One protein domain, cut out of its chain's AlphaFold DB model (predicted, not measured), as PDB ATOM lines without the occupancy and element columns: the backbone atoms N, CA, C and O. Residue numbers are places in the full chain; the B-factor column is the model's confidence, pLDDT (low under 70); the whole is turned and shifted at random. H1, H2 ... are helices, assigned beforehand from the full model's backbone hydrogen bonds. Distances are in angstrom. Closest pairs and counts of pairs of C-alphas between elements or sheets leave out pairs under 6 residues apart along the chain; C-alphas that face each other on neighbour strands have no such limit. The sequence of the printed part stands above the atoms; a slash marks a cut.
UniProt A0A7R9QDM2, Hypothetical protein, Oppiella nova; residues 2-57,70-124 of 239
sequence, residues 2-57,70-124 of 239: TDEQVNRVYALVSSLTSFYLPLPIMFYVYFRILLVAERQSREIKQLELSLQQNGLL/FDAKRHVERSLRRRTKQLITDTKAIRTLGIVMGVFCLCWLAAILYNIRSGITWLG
ATOM      1  N   THR A   2     -31.323  16.726 -22.113       58.34
ATOM      2  CA  THR A   2     -32.418  17.383 -21.372       58.34
ATOM      3  C   THR A   2     -32.252  17.331 -19.851       58.34
ATOM      4  O   THR A   2     -32.511  18.298 -19.145       58.34
ATOM      5  N   ASP A   3     -31.783  16.199 -19.348       65.69
ATOM      6  CA  ASP A   3     -31.825  15.779 -17.939       65.69
ATOM      7  C   ASP A   3     -30.933  16.662 -17.056       65.69
ATOM      8  O   ASP A   3     -31.271  17.008 -15.925       65.69
ATOM      9  N   GLU A   4     -29.815  17.112 -17.624       71.62
ATOM     10  CA  GLU A   4     -28.869  18.007 -16.970       71.62
ATOM     11  C   GLU A   4     -29.414  19.441 -16.856       71.62
ATOM     12  O   GLU A   4     -29.213  20.098 -15.834       71.62
ATOM     13  N   GLN A   5     -30.166  19.921 -17.857       68.38
ATOM     14  CA  GLN A   5     -30.896  21.190 -17.748       68.38
ATOM     15  C   GLN A   5     -32.011  21.085 -16.703       68.38
ATOM     16  O   GLN A   5     -32.139  21.971 -15.862       68.38
ATOM     17  N   VAL A   6     -32.774  19.989 -16.718       80.00
ATOM     18  CA  VAL A   6     -33.861  19.730 -15.763       80.00
ATOM     19  C   VAL A   6     -33.337  19.703 -14.323       80.00
ATOM     20  O   VAL A   6     -33.905  20.376 -13.464       80.00
ATOM     21  N   ASN A   7     -32.209  19.037 -14.059       83.31
ATOM     22  CA  ASN A   7     -31.571  19.039 -12.739       83.31
ATOM     23  C   ASN A   7     -31.137  20.453 -12.298       83.31
ATOM     24  O   ASN A   7     -31.438  20.873 -11.181       83.31
ATOM     25  N   ARG A   8     -30.500  21.238 -13.185       81.06
ATOM     26  CA  ARG A   8     -30.135  22.638 -12.883       81.06
ATOM     27  C   ARG A   8     -31.366  23.508 -12.607       81.06
ATOM     28  O   ARG A   8     -31.338  24.310 -11.678       81.06
ATOM     29  N   VAL A   9     -32.449  23.344 -13.372       81.81
ATOM     30  CA  VAL A   9     -33.711  24.075 -13.160       81.81
ATOM     31  C   VAL A   9     -34.340  23.694 -11.822       81.81
ATOM     32  O   VAL A   9     -34.708  24.592 -11.069       81.81
ATOM     33  N   TYR A  10     -34.399  22.409 -11.457       83.19
ATOM     34  CA  TYR A  10     -34.905  22.003 -10.143       83.19
ATOM     35  C   TYR A  10     -34.021  22.487  -8.984       83.19
ATOM     36  O   TYR A  10     -34.558  22.934  -7.972       83.19
ATOM     37  N   ALA A  11     -32.692  22.477  -9.119       85.44
ATOM     38  CA  ALA A  11     -31.778  23.025  -8.110       85.44
ATOM     39  C   ALA A  11     -31.944  24.549  -7.929       85.44
ATOM     40  O   ALA A  11     -31.978  25.046  -6.800       85.44
ATOM     41  N   LEU A  12     -32.118  25.298  -9.023       81.12
ATOM     42  CA  LEU A  12     -32.403  26.735  -8.981       81.12
ATOM     43  C   LEU A  12     -33.792  27.025  -8.400       81.12
ATOM     44  O   LEU A  12     -33.918  27.887  -7.539       81.12
ATOM     45  N   VAL A  13     -34.833  26.295  -8.808       82.25
ATOM     46  CA  VAL A  13     -36.199  26.494  -8.295       82.25
ATOM     47  C   VAL A  13     -36.297  26.114  -6.816       82.25
ATOM     48  O   VAL A  13     -36.836  26.893  -6.041       82.25
ATOM     49  N   SER A  14     -35.744  24.979  -6.384       85.44
ATOM     50  CA  SER A  14     -35.785  24.557  -4.971       85.44
ATOM     51  C   SER A  14     -35.029  25.512  -4.041       85.44
ATOM     52  O   SER A  14     -35.553  25.865  -2.981       85.44
ATOM     53  N   SER A  15     -33.847  25.990  -4.442       87.75
ATOM     54  CA  SER A  15     -33.110  27.006  -3.680       87.75
ATOM     55  C   SER A  15     -33.852  28.346  -3.665       87.75
ATOM     56  O   SER A  15     -34.101  28.880  -2.584       87.75
ATOM     57  N   LEU A  16     -34.308  28.849  -4.821       80.12
ATOM     58  CA  LEU A  16     -35.110  30.073  -4.902       80.12
ATOM     59  C   LEU A  16     -36.374  29.981  -4.043       80.12
ATOM     60  O   LEU A  16     -36.600  30.871  -3.235       80.12
ATOM     61  N   THR A  17     -37.165  28.910  -4.149       82.00
ATOM     62  CA  THR A  17     -38.372  28.685  -3.336       82.00
ATOM     63  C   THR A  17     -38.051  28.604  -1.843       82.00
ATOM     64  O   THR A  17     -38.807  29.149  -1.044       82.00
ATOM     65  N   SER A  18     -36.919  28.018  -1.447       84.81
ATOM     66  CA  SER A  18     -36.498  27.979  -0.036       84.81
ATOM     67  C   SER A  18     -36.178  29.372   0.525       84.81
ATOM     68  O   SER A  18     -36.483  29.643   1.684       84.81
ATOM     69  N   PHE A  19     -35.649  30.286  -0.295       77.62
ATOM     70  CA  PHE A  19     -35.486  31.701   0.073       77.62
ATOM     71  C   PHE A  19     -36.777  32.528  -0.090       77.62
ATOM     72  O   PHE A  19     -36.998  33.475   0.665       77.62
ATOM     73  N   TYR A  20     -37.662  32.168  -1.024       77.56
ATOM     74  CA  TYR A  20     -38.904  32.893  -1.322       77.56
ATOM     75  C   TYR A  20     -40.138  32.449  -0.528       77.56
ATOM     76  O   TYR A  20     -41.144  33.141  -0.592       77.56
ATOM     77  N   LEU A  21     -40.099  31.346   0.223       78.19
ATOM     78  CA  LEU A  21     -41.147  30.969   1.181       78.19
ATOM     79  C   LEU A  21     -41.113  31.765   2.503       78.19
ATOM     80  O   LEU A  21     -42.181  32.207   2.933       78.19
ATOM     81  N   PRO A  22     -39.961  32.018   3.163       80.62
ATOM     82  CA  PRO A  22     -39.947  32.802   4.398       80.62
ATOM     83  C   PRO A  22     -40.300  34.281   4.178       80.62
ATOM     84  O   PRO A  22     -40.931  34.880   5.044       80.62
ATOM     85  N   LEU A  23     -39.970  34.873   3.023       77.25
ATOM     86  CA  LEU A  23     -40.273  36.280   2.714       77.25
ATOM     87  C   LEU A  23     -41.779  36.646   2.790       77.25
ATOM     88  O   LEU A  23     -42.107  37.583   3.520       77.25
ATOM     89  N   PRO A  24     -42.722  35.944   2.123       75.25
ATOM     90  CA  PRO A  24     -44.156  36.210   2.232       75.25
ATOM     91  C   PRO A  24     -44.737  35.826   3.602       75.25
ATOM     92  O   PRO A  24     -45.700  36.453   4.035       75.25
ATOM     93  N   ILE A  25     -44.153  34.851   4.311       83.00
ATOM     94  CA  ILE A  25     -44.550  34.525   5.693       83.00
ATOM     95  C   ILE A  25     -44.193  35.695   6.621       83.00
ATOM     96  O   ILE A  25     -45.053  36.176   7.357       83.00
ATOM     97  N   MET A  26     -42.965  36.216   6.529       82.00
ATOM     98  CA  MET A  26     -42.533  37.405   7.267       82.00
ATOM     99  C   MET A  26     -43.368  38.632   6.885       82.00
ATOM    100  O   MET A  26     -43.877  39.312   7.773       82.00
ATOM    101  N   PHE A  27     -43.603  38.880   5.590       79.69
ATOM    102  CA  PHE A  27     -44.520  39.927   5.115       79.69
ATOM    103  C   PHE A  27     -45.904  39.801   5.768       79.69
ATOM    104  O   PHE A  27     -46.439  40.793   6.257       79.69
ATOM    105  N   TYR A  28     -46.487  38.598   5.807       79.44
ATOM    106  CA  TYR A  28     -47.812  38.368   6.382       79.44
ATOM    107  C   TYR A  28     -47.831  38.606   7.897       79.44
ATOM    108  O   TYR A  28     -48.765  39.228   8.405       79.44
ATOM    109  N   VAL A  29     -46.785  38.182   8.614       85.50
ATOM    110  CA  VAL A  29     -46.607  38.469  10.046       85.50
ATOM    111  C   VAL A  29     -46.489  39.978  10.285       85.50
ATOM    112  O   VAL A  29     -47.240  40.516  11.098       85.50
ATOM    113  N   TYR A  30     -45.648  40.696   9.533       76.31
ATOM    114  CA  TYR A  30     -45.543  42.156   9.640       76.31
ATOM    115  C   TYR A  30     -46.850  42.868   9.268       76.31
ATOM    116  O   TYR A  30     -47.262  43.781   9.978       76.31
ATOM    117  N   PHE A  31     -47.558  42.428   8.225       76.19
ATOM    118  CA  PHE A  31     -48.866  42.971   7.853       76.19
ATOM    119  C   PHE A  31     -49.903  42.772   8.969       76.19
ATOM    120  O   PHE A  31     -50.623  43.709   9.311       76.19
ATOM    121  N   ARG A  32     -49.943  41.589   9.598       77.62
ATOM    122  CA  ARG A  32     -50.792  41.324  10.773       77.62
ATOM    123  C   ARG A  32     -50.427  42.221  11.958       77.62
ATOM    124  O   ARG A  32     -51.335  42.777  12.568       77.62
ATOM    125  N   ILE A  33     -49.138  42.404  12.253       84.19
ATOM    126  CA  ILE A  33     -48.657  43.276  13.340       84.19
ATOM    127  C   ILE A  33     -49.042  44.741  13.085       84.19
ATOM    128  O   ILE A  33     -49.590  45.386  13.975       84.19
ATOM    129  N   LEU A  34     -48.845  45.253  11.866       70.12
ATOM    130  CA  LEU A  34     -49.244  46.613  11.480       70.12
ATOM    131  C   LEU A  34     -50.761  46.829  11.625       70.12
ATOM    132  O   LEU A  34     -51.195  47.859  12.137       70.12
ATOM    133  N   LEU A  35     -51.572  45.835  11.245       72.25
ATOM    134  CA  LEU A  35     -53.037  45.875  11.357       72.25
ATOM    135  C   LEU A  35     -53.522  45.795  12.823       72.25
ATOM    136  O   LEU A  35     -54.622  46.255  13.131       72.25
ATOM    137  N   VAL A  36     -52.707  45.262  13.741       76.31
ATOM    138  CA  VAL A  36     -52.950  45.305  15.197       76.31
ATOM    139  C   VAL A  36     -52.508  46.645  15.802       76.31
ATOM    140  O   VAL A  36     -53.263  47.235  16.574       76.31
ATOM    141  N   ALA A  37     -51.347  47.177  15.409       72.12
ATOM    142  CA  ALA A  37     -50.855  48.481  15.870       72.12
ATOM    143  C   ALA A  37     -51.814  49.636  15.500       72.12
ATOM    144  O   ALA A  37     -52.087  50.514  16.321       72.12
ATOM    145  N   GLU A  38     -52.413  49.583  14.305       71.88
ATOM    146  CA  GLU A  38     -53.459  50.515  13.844       71.88
ATOM    147  C   GLU A  38     -54.761  50.482  14.669       71.88
ATOM    148  O   GLU A  38     -55.585  51.388  14.534       71.88
ATOM    149  N   ARG A  39     -54.979  49.465  15.517       68.56
ATOM    150  CA  ARG A  39     -56.120  49.418  16.452       68.56
ATOM    151  C   ARG A  39     -55.780  50.119  17.764       68.56
ATOM    152  O   ARG A  39     -56.498  51.028  18.173       68.56
ATOM    153  N   GLN A  40     -54.629  49.787  18.351       57.94
ATOM    154  CA  GLN A  40     -54.150  50.391  19.602       57.94
ATOM    155  C   GLN A  40     -53.966  51.917  19.491       57.94
ATOM    156  O   GLN A  40     -54.219  52.652  20.445       57.94
ATOM    157  N   SER A  41     -53.593  52.427  18.310       69.25
ATOM    158  CA  SER A  41     -53.469  53.873  18.065       69.25
ATOM    159  C   SER A  41     -54.807  54.634  18.062       69.25
ATOM    160  O   SER A  41     -54.809  55.861  18.184       69.25
ATOM    161  N   ARG A  42     -55.949  53.940  17.930       67.62
ATOM    162  CA  ARG A  42     -57.297  54.542  17.868       67.62
ATOM    163  C   ARG A  42     -57.948  54.642  19.242       67.62
ATOM    164  O   ARG A  42     -58.524  55.680  19.551       67.62
ATOM    165  N   GLU A  43     -57.765  53.631  20.084       66.75
ATOM    166  CA  GLU A  43     -58.212  53.630  21.487       66.75
ATOM    167  C   GLU A  43     -57.577  54.797  22.271       66.75
ATOM    168  O   GLU A  43     -58.264  55.518  22.994       66.75
ATOM    169  N   ILE A  44     -56.287  55.071  22.034       68.25
ATOM    170  CA  ILE A  44     -55.565  56.226  22.600       68.25
ATOM    171  C   ILE A  44     -56.211  57.562  22.186       68.25
ATOM    172  O   ILE A  44     -56.382  58.441  23.030       68.25
ATOM    173  N   LYS A  45     -56.615  57.708  20.915       67.38
ATOM    174  CA  LYS A  45     -57.281  58.925  20.410       67.38
ATOM    175  C   LYS A  45     -58.684  59.104  20.983       67.38
ATOM    176  O   LYS A  45     -59.081  60.231  21.257       67.38
ATOM    177  N   GLN A  46     -59.432  58.017  21.182       66.56
ATOM    178  CA  GLN A  46     -60.743  58.086  21.832       66.56
ATOM    179  C   GLN A  46     -60.613  58.533  23.294       66.56
ATOM    180  O   GLN A  46     -61.352  59.419  23.711       66.56
ATOM    181  N   LEU A  47     -59.615  58.031  24.035       66.38
ATOM    182  CA  LEU A  47     -59.300  58.529  25.380       66.38
ATOM    183  C   LEU A  47     -58.927  60.023  25.389       66.38
ATOM    184  O   LEU A  47     -59.374  60.751  26.271       66.38
ATOM    185  N   GLU A  48     -58.128  60.483  24.421       70.62
ATOM    186  CA  GLU A  48     -57.731  61.895  24.291       70.62
ATOM    187  C   GLU A  48     -58.956  62.802  24.040       70.62
ATOM    188  O   GLU A  48     -59.119  63.812  24.726       70.62
ATOM    189  N   LEU A  49     -59.886  62.386  23.168       73.00
ATOM    190  CA  LEU A  49     -61.157  63.087  22.927       73.00
ATOM    191  C   LEU A  49     -62.078  63.093  24.160       73.00
ATOM    192  O   LEU A  49     -62.592  64.148  24.530       73.00
ATOM    193  N   SER A  50     -62.261  61.952  24.837       71.50
ATOM    194  CA  SER A  50     -63.082  61.877  26.055       71.50
ATOM    195  C   SER A  50     -62.514  62.726  27.197       71.50
ATOM    196  O   SER A  50     -63.276  63.346  27.936       71.50
ATOM    197  N   LEU A  51     -61.185  62.805  27.335       70.81
ATOM    198  CA  LEU A  51     -60.531  63.683  28.311       70.81
ATOM    199  C   LEU A  51     -60.703  65.168  27.971       70.81
ATOM    200  O   LEU A  51     -60.894  65.964  28.888       70.81
ATOM    201  N   GLN A  52     -60.668  65.535  26.686       69.75
ATOM    202  CA  GLN A  52     -60.888  66.911  26.233       69.75
ATOM    203  C   GLN A  52     -62.352  67.347  26.417       69.75
ATOM    204  O   GLN A  52     -62.608  68.447  26.908       69.75
ATOM    205  N   GLN A  53     -63.320  66.477  26.111       68.44
ATOM    206  CA  GLN A  53     -64.747  66.753  26.312       68.44
ATOM    207  C   GLN A  53     -65.109  66.847  27.806       68.44
ATOM    208  O   GLN A  53     -65.764  67.801  28.222       68.44
ATOM    209  N   ASN A  54     -64.559  65.953  28.639       63.81
ATOM    210  CA  ASN A  54     -64.605  66.063  30.105       63.81
ATOM    211  C   ASN A  54     -63.668  67.158  30.666       63.81
ATOM    212  O   ASN A  54     -63.504  67.269  31.883       63.81
ATOM    213  N   GLY A  55     -63.000  67.933  29.811       64.75
ATOM    214  CA  GLY A  55     -62.340  69.188  30.163       64.75
ATOM    215  C   GLY A  55     -63.320  70.351  30.046       64.75
ATOM    216  O   GLY A  55     -63.571  71.034  31.030       64.75
ATOM    217  N   LEU A  56     -63.935  70.507  28.871       60.25
ATOM    218  CA  LEU A  56     -64.811  71.639  28.546       60.25
ATOM    219  C   LEU A  56     -66.103  71.675  29.385       60.25
ATOM    220  O   LEU A  56     -66.549  72.749  29.769       60.25
ATOM    221  N   LEU A  57     -66.663  70.518  29.755       58.41
ATOM    222  CA  LEU A  57     -67.791  70.454  30.701       58.41
ATOM    223  C   LEU A  57     -67.398  70.800  32.152       58.41
ATOM    224  O   LEU A  57     -68.259  71.144  32.954       58.41
ATOM    225  N   PHE A  70     -57.048  66.351  39.870       72.38
ATOM    226  CA  PHE A  70     -56.534  67.214  38.808       72.38
ATOM    227  C   PHE A  70     -55.130  66.776  38.374       72.38
ATOM    228  O   PHE A  70     -54.880  66.589  37.179       72.38
ATOM    229  N   ASP A  71     -54.232  66.517  39.328       74.62
ATOM    230  CA  ASP A  71     -52.882  66.042  39.014       74.62
ATOM    231  C   ASP A  71     -52.871  64.627  38.417       74.62
ATOM    232  O   ASP A  71     -52.107  64.369  37.479       74.62
ATOM    233  N   ALA A  72     -53.774  63.740  38.855       75.19
ATOM    234  CA  ALA A  72     -53.985  62.439  38.222       75.19
ATOM    235  C   ALA A  72     -54.418  62.581  36.748       75.19
ATOM    236  O   ALA A  72     -53.775  62.012  35.858       75.19
ATOM    237  N   LYS A  73     -55.442  63.402  36.462       72.50
ATOM    238  CA  LYS A  73     -55.929  63.695  35.097       72.50
ATOM    239  C   LYS A  73     -54.799  64.254  34.219       72.50
ATOM    240  O   LYS A  73     -54.545  63.750  33.122       72.50
ATOM    241  N   ARG A  74     -54.030  65.211  34.752       73.69
ATOM    242  CA  ARG A  74     -52.865  65.824  34.092       73.69
ATOM    243  C   ARG A  74     -51.696  64.851  33.903       73.69
ATOM    244  O   ARG A  74     -50.898  65.021  32.980       73.69
ATOM    245  N   HIS A  75     -51.524  63.845  34.761       77.25
ATOM    246  CA  HIS A  75     -50.509  62.798  34.584       77.25
ATOM    247  C   HIS A  75     -50.886  61.831  33.453       77.25
ATOM    248  O   HIS A  75     -50.055  61.551  32.583       77.25
ATOM    249  N   VAL A  76     -52.152  61.400  33.401       77.88
ATOM    250  CA  VAL A  76     -52.683  60.554  32.320       77.88
ATOM    251  C   VAL A  76     -52.549  61.253  30.965       77.88
ATOM    252  O   VAL A  76     -51.959  60.673  30.052       77.88
ATOM    253  N   GLU A  77     -52.971  62.517  30.843       74.50
ATOM    254  CA  GLU A  77     -52.846  63.305  29.605       74.50
ATOM    255  C   GLU A  77     -51.384  63.402  29.120       74.50
ATOM    256  O   GLU A  77     -51.084  63.140  27.952       74.50
ATOM    257  N   ARG A  78     -50.436  63.693  30.026       76.00
ATOM    258  CA  ARG A  78     -48.994  63.715  29.710       76.00
ATOM    259  C   ARG A  78     -48.484  62.359  29.209       76.00
ATOM    260  O   ARG A  78     -47.621  62.332  28.330       76.00
ATOM    261  N   SER A  79     -48.999  61.246  29.735       77.12
ATOM    262  CA  SER A  79     -48.633  59.898  29.278       77.12
ATOM    263  C   SER A  79     -49.201  59.577  27.887       77.12
ATOM    264  O   SER A  79     -48.479  59.041  27.042       77.12
ATOM    265  N   LEU A  80     -50.447  59.984  27.610       73.56
ATOM    266  CA  LEU A  80     -51.106  59.813  26.315       73.56
ATOM    267  C   LEU A  80     -50.398  60.639  25.240       73.56
ATOM    268  O   LEU A  80     -49.918  60.063  24.268       73.56
ATOM    269  N   ARG A  81     -50.178  61.944  25.458       72.12
ATOM    270  CA  ARG A  81     -49.451  62.809  24.507       72.12
ATOM    271  C   ARG A  81     -48.047  62.297  24.168       72.12
ATOM    272  O   ARG A  81     -47.589  62.491  23.043       72.12
ATOM    273  N   ARG A  82     -47.349  61.649  25.112       74.94
ATOM    274  CA  ARG A  82     -46.057  60.982  24.846       74.94
ATOM    275  C   ARG A  82     -46.235  59.787  23.904       74.94
ATOM    276  O   ARG A  82     -45.535  59.724  22.898       74.94
ATOM    277  N   ARG A  83     -47.203  58.899  24.170       70.31
ATOM    278  CA  ARG A  83     -47.535  57.758  23.294       70.31
ATOM    279  C   ARG A  83     -47.999  58.208  21.904       70.31
ATOM    280  O   ARG A  83     -47.496  57.689  20.914       70.31
ATOM    281  N   THR A  84     -48.869  59.215  21.804       66.69
ATOM    282  CA  THR A  84     -49.325  59.775  20.520       66.69
ATOM    283  C   THR A  84     -48.151  60.347  19.714       66.69
ATOM    284  O   THR A  84     -48.047  60.082  18.518       66.69
ATOM    285  N   LYS A  85     -47.208  61.061  20.353       67.75
ATOM    286  CA  LYS A  85     -45.979  61.541  19.689       67.75
ATOM    287  C   LYS A  85     -45.080  60.398  19.206       67.75
ATOM    288  O   LYS A  85     -44.619  60.470  18.069       67.75
ATOM    289  N   GLN A  86     -44.885  59.360  20.024       72.19
ATOM    290  CA  GLN A  86     -44.131  58.153  19.663       72.19
ATOM    291  C   GLN A  86     -44.730  57.492  18.408       72.19
ATOM    292  O   GLN A  86     -44.057  57.352  17.392       72.19
ATOM    293  N   LEU A  87     -46.040  57.225  18.418       66.56
ATOM    294  CA  LEU A  87     -46.752  56.627  17.285       66.56
ATOM    295  C   LEU A  87     -46.679  57.498  16.016       66.56
ATOM    296  O   LEU A  87     -46.555  56.974  14.912       66.56
ATOM    297  N   ILE A  88     -46.707  58.831  16.140       65.56
ATOM    298  CA  ILE A  88     -46.530  59.747  14.997       65.56
ATOM    299  C   ILE A  88     -45.108  59.674  14.414       65.56
ATOM    300  O   ILE A  88     -44.951  59.809  13.198       65.56
ATOM    301  N   THR A  89     -44.069  59.460  15.229       71.81
ATOM    302  CA  THR A  89     -42.714  59.202  14.712       71.81
ATOM    303  C   THR A  89     -42.594  57.813  14.092       71.81
ATOM    304  O   THR A  89     -42.053  57.696  12.992       71.81
ATOM    305  N   ASP A  90     -43.182  56.791  14.709       67.81
ATOM    306  CA  ASP A  90     -43.107  55.403  14.242       67.81
ATOM    307  C   ASP A  90     -43.829  55.230  12.890       67.81
ATOM    308  O   ASP A  90     -43.296  54.608  11.968       67.81
ATOM    309  N   THR A  91     -44.969  55.904  12.688       69.50
ATOM    310  CA  THR A  91     -45.689  55.960  11.399       69.50
ATOM    311  C   THR A  91     -44.827  56.496  10.244       69.50
ATOM    312  O   THR A  91     -45.028  56.104   9.090       69.50
ATOM    313  N   LYS A  92     -43.820  57.345  10.509       68.62
ATOM    314  CA  LYS A  92     -42.885  57.809   9.464       68.62
ATOM    315  C   LYS A  92     -41.951  56.687   9.001       68.62
ATOM    316  O   LYS A  92     -41.701  56.585   7.802       68.62
ATOM    317  N   ALA A  93     -41.499  55.823   9.912       72.19
ATOM    318  CA  ALA A  93     -40.699  54.639   9.588       72.19
ATOM    319  C   ALA A  93     -41.545  53.526   8.941       72.19
ATOM    320  O   ALA A  93     -41.116  52.890   7.979       72.19
ATOM    321  N   ILE A  94     -42.794  53.343   9.386       74.88
ATOM    322  CA  ILE A  94     -43.743  52.392   8.780       74.88
ATOM    323  C   ILE A  94     -43.978  52.698   7.288       74.88
ATOM    324  O   ILE A  94     -44.189  51.776   6.499       74.88
ATOM    325  N   ARG A  95     -43.877  53.966   6.860       61.12
ATOM    326  CA  ARG A  95     -44.032  54.358   5.447       61.12
ATOM    327  C   ARG A  95     -42.995  53.711   4.523       61.12
ATOM    328  O   ARG A  95     -43.362  53.277   3.433       61.12
ATOM    329  N   THR A  96     -41.723  53.633   4.925       76.19
ATOM    330  CA  THR A  96     -40.668  53.030   4.088       76.19
ATOM    331  C   THR A  96     -40.773  51.508   4.082       76.19
ATOM    332  O   THR A  96     -40.708  50.907   3.012       76.19
ATOM    333  N   LEU A  97     -41.065  50.899   5.238       78.44
ATOM    334  CA  LEU A  97     -41.445  49.487   5.353       78.44
ATOM    335  C   LEU A  97     -42.597  49.135   4.399       78.44
ATOM    336  O   LEU A  97     -42.469  48.204   3.613       78.44
ATOM    337  N   GLY A  98     -43.686  49.911   4.397       73.12
ATOM    338  CA  GLY A  98     -44.833  49.693   3.512       73.12
ATOM    339  C   GLY A  98     -44.495  49.773   2.017       73.12
ATOM    340  O   GLY A  98     -45.014  48.981   1.233       73.12
ATOM    341  N   ILE A  99     -43.591  50.676   1.618       72.06
ATOM    342  CA  ILE A  99     -43.109  50.782   0.228       72.06
ATOM    343  C   ILE A  99     -42.276  49.551  -0.151       72.06
ATOM    344  O   ILE A  99     -42.554  48.923  -1.171       72.06
ATOM    345  N   VAL A 100     -41.297  49.175   0.677       81.94
ATOM    346  CA  VAL A 100     -40.425  48.007   0.452       81.94
ATOM    347  C   VAL A 100     -41.253  46.721   0.355       81.94
ATOM    348  O   VAL A 100     -41.137  45.972  -0.614       81.94
ATOM    349  N   MET A 101     -42.162  46.513   1.309       75.31
ATOM    350  CA  MET A 101     -43.100  45.391   1.334       75.31
ATOM    351  C   MET A 101     -44.005  45.378   0.086       75.31
ATOM    352  O   MET A 101     -44.181  44.334  -0.543       75.31
ATOM    353  N   GLY A 102     -44.526  46.536  -0.335       67.19
ATOM    354  CA  GLY A 102     -45.335  46.667  -1.551       67.19
ATOM    355  C   GLY A 102     -44.575  46.319  -2.837       67.19
ATOM    356  O   GLY A 102     -45.116  45.623  -3.698       67.19
ATOM    357  N   VAL A 103     -43.312  46.740  -2.960       70.19
ATOM    358  CA  VAL A 103     -42.449  46.403  -4.106       70.19
ATOM    359  C   VAL A 103     -42.128  44.906  -4.137       70.19
ATOM    360  O   VAL A 103     -42.216  44.303  -5.207       70.19
ATOM    361  N   PHE A 104     -41.854  44.271  -2.991       72.50
ATOM    362  CA  PHE A 104     -41.673  42.815  -2.931       72.50
ATOM    363  C   PHE A 104     -42.936  42.052  -3.355       72.50
ATOM    364  O   PHE A 104     -42.839  41.121  -4.156       72.50
ATOM    365  N   CYS A 105     -44.130  42.472  -2.918       71.00
ATOM    366  CA  CYS A 105     -45.383  41.876  -3.393       71.00
ATOM    367  C   CYS A 105     -45.606  42.055  -4.898       71.00
ATOM    368  O   CYS A 105     -46.098  41.132  -5.545       71.00
ATOM    369  N   LEU A 106     -45.241  43.203  -5.477       65.44
ATOM    370  CA  LEU A 106     -45.335  43.421  -6.924       65.44
ATOM    371  C   LEU A 106     -44.312  42.586  -7.704       65.44
ATOM    372  O   LEU A 106     -44.655  42.064  -8.761       65.44
ATOM    373  N   CYS A 107     -43.099  42.398  -7.177       64.31
ATOM    374  CA  CYS A 107     -42.086  41.510  -7.751       64.31
ATOM    375  C   CYS A 107     -42.555  40.044  -7.746       64.31
ATOM    376  O   CYS A 107     -42.548  39.385  -8.786       64.31
ATOM    377  N   TRP A 108     -43.066  39.565  -6.607       68.81
ATOM    378  CA  TRP A 108     -43.637  38.224  -6.458       68.81
ATOM    379  C   TRP A 108     -44.846  38.005  -7.376       68.81
ATOM    380  O   TRP A 108     -44.914  37.011  -8.098       68.81
ATOM    381  N   LEU A 109     -45.771  38.972  -7.423       61.25
ATOM    382  CA  LEU A 109     -46.926  38.923  -8.315       61.25
ATOM    383  C   LEU A 109     -46.507  38.970  -9.790       61.25
ATOM    384  O   LEU A 109     -47.122  38.282 -10.595       61.25
ATOM    385  N   ALA A 110     -45.464  39.716 -10.161       68.69
ATOM    386  CA  ALA A 110     -44.931  39.728 -11.523       68.69
ATOM    387  C   ALA A 110     -44.280  38.389 -11.904       68.69
ATOM    388  O   ALA A 110     -44.518  37.898 -13.006       68.69
ATOM    389  N   ALA A 111     -43.528  37.755 -10.998       65.62
ATOM    390  CA  ALA A 111     -42.954  36.426 -11.216       65.62
ATOM    391  C   ALA A 111     -44.041  35.344 -11.349       65.62
ATOM    392  O   ALA A 111     -43.987  34.511 -12.258       65.62
ATOM    393  N   ILE A 112     -45.075  35.388 -10.503       64.00
ATOM    394  CA  ILE A 112     -46.246  34.512 -10.621       64.00
ATOM    395  C   ILE A 112     -47.007  34.804 -11.921       64.00
ATOM    396  O   ILE A 112     -47.309  33.871 -12.654       64.00
ATOM    397  N   LEU A 113     -47.239  36.069 -12.283       64.50
ATOM    398  CA  LEU A 113     -47.869  36.446 -13.556       64.50
ATOM    399  C   LEU A 113     -47.021  36.094 -14.785       64.50
ATOM    400  O   LEU A 113     -47.601  35.939 -15.851       64.50
ATOM    401  N   TYR A 114     -45.699  35.947 -14.672       68.12
ATOM    402  CA  TYR A 114     -44.825  35.483 -15.755       68.12
ATOM    403  C   TYR A 114     -44.922  33.964 -15.947       68.12
ATOM    404  O   TYR A 114     -45.170  33.500 -17.058       68.12
ATOM    405  N   ASN A 115     -44.844  33.187 -14.863       67.62
ATOM    406  CA  ASN A 115     -45.056  31.736 -14.911       67.62
ATOM    407  C   ASN A 115     -46.488  31.400 -15.366       67.62
ATOM    408  O   ASN A 115     -46.692  30.594 -16.274       67.62
ATOM    409  N   ILE A 116     -47.482  32.104 -14.815       62.47
ATOM    410  CA  ILE A 116     -48.867  32.037 -15.280       62.47
ATOM    411  C   ILE A 116     -48.995  32.608 -16.701       62.47
ATOM    412  O   ILE A 116     -49.849  32.122 -17.422       62.47
ATOM    413  N   ARG A 117     -48.160  33.542 -17.192       60.03
ATOM    414  CA  ARG A 117     -48.204  33.973 -18.608       60.03
ATOM    415  C   ARG A 117     -47.797  32.846 -19.550       60.03
ATOM    416  O   ARG A 117     -48.514  32.629 -20.521       60.03
ATOM    417  N   SER A 118     -46.728  32.108 -19.248       62.66
ATOM    418  CA  SER A 118     -46.377  30.890 -19.994       62.66
ATOM    419  C   SER A 118     -47.515  29.864 -19.935       62.66
ATOM    420  O   SER A 118     -47.875  29.276 -20.957       62.66
ATOM    421  N   GLY A 119     -48.167  29.735 -18.774       57.16
ATOM    422  CA  GLY A 119     -49.410  28.976 -18.609       57.16
ATOM    423  C   GLY A 119     -50.627  29.553 -19.350       57.16
ATOM    424  O   GLY A 119     -51.497  28.791 -19.737       57.16
ATOM    425  N   ILE A 120     -50.695  30.862 -19.615       55.00
ATOM    426  CA  ILE A 120     -51.770  31.552 -20.355       55.00
ATOM    427  C   ILE A 120     -51.588  31.419 -21.866       55.00
ATOM    428  O   ILE A 120     -52.578  31.421 -22.583       55.00
ATOM    429  N   THR A 121     -50.372  31.205 -22.370       53.84
ATOM    430  CA  THR A 121     -50.199  30.723 -23.752       53.84
ATOM    431  C   THR A 121     -50.833  29.343 -23.970       53.84
ATOM    432  O   THR A 121     -51.278  29.065 -25.077       53.84
ATOM    433  N   TRP A 122     -50.959  28.518 -22.920       53.00
ATOM    434  CA  TRP A 122     -51.772  27.291 -22.940       53.00
ATOM    435  C   TRP A 122     -53.247  27.565 -22.602       53.00
ATOM    436  O   TRP A 122     -54.146  27.119 -23.309       53.00
ATOM    437  N   LEU A 123     -53.521  28.379 -21.580       48.34
ATOM    438  CA  LEU A 123     -54.858  28.864 -21.218       48.34
ATOM    439  C   LEU A 123     -55.307  30.035 -22.116       48.34
ATOM    440  O   LEU A 123     -56.006  30.937 -21.655       48.34
ATOM    441  N   GLY A 124     -54.962  30.010 -23.409       52.88
ATOM    442  CA  GLY A 124     -55.420  30.998 -24.398       52.88
ATOM    443  C   GLY A 124     -56.939  30.948 -24.603       52.88
ATOM    444  O   GLY A 124     -57.555  31.927 -25.012       52.88
TER     445      GLY A 124
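What this domain is: This is residues 2 to 57 and 70 to 124 of the 239 residues of the protein "Hypothetical protein" of Oppiella nova (UniProt A0A7R9QDM2). Two long helical arms, H1 followed by H2 in nearly one line, and H3 coming back the opposite way, cross each other as a slender X. H2 and H3 run side by side at a shallow angle and touch, while at one end of the domain residues 2 to 19 of H1 and residues 109 to 124, the last part of H3, stand free and stick out away from each other. The printed part has 111 residues with three named helices, in the order H1, H2, H3, and no named strand; the class is all helix. The whole is extended, with a radius of gyration of the C-alphas of 24.2 A, and its C-alphas span 82 by 30 by 17 A, only just a rod.

Where its parts are: Begin at C-alpha 2, at (-32.418, 17.383, -21.372), where H1 starts; it covers residues 2 to 20 and is 26.2 A long from first to last C-alpha. Pass Leu 21 and enter H2 at Pro 22; it covers residues 22 to 57, is 53.7 A long, and ends with C-alpha 57 at (-67.791, 70.454, 30.701). After the cut, find H3, residues 70 to 124, the longest helix with 55 residues and 72.9 A; its last C-alpha, 124, is at (-55.420, 30.998, -24.398). Look near residue 118 for a kink of 44 degrees in H3.

How they stand to each other: H1 and H2 meet only through their link of one residue, a tight link. Look next at H2 and H3, which touch with 8 pairs of C-alphas within 8 A, H3 with residues 77 to 101 alone. Their closest C-alphas are those of Phe 27 and Met 101, 6.8 A apart. They run opposite ways at a shallow tilt of 32 degrees, and their centres are 13.4 A apart. H1 and H3 are apart. In H1, each O i to N i+4 pair is within hydrogen-bond range; in H2 it is 28 of 32 pairs and in H3 47 of 51.

The domain as a whole: The two C-alphas farthest apart are those of Thr 2 and Leu 57, at 82.3 A, while those of Thr 2 and Gly 124 are 26.9 A apart. Without the free stretches, residues 2 to 19 and 109 to 124, the body has 77 residues and spans 56 by 17 by 17 A. Residues 58 to 69 are not printed, and across this cut, between H2 and H3, C-alphas 57 and 70 are 14.2 A apart. No link that is printed whole is long. Read the B-factor column for the model's confidence: the mean pLDDT of the printed part is 71.5, and 46 residues are under 70, among them residues 39 to 47, 52 to 57 and 106 to 124.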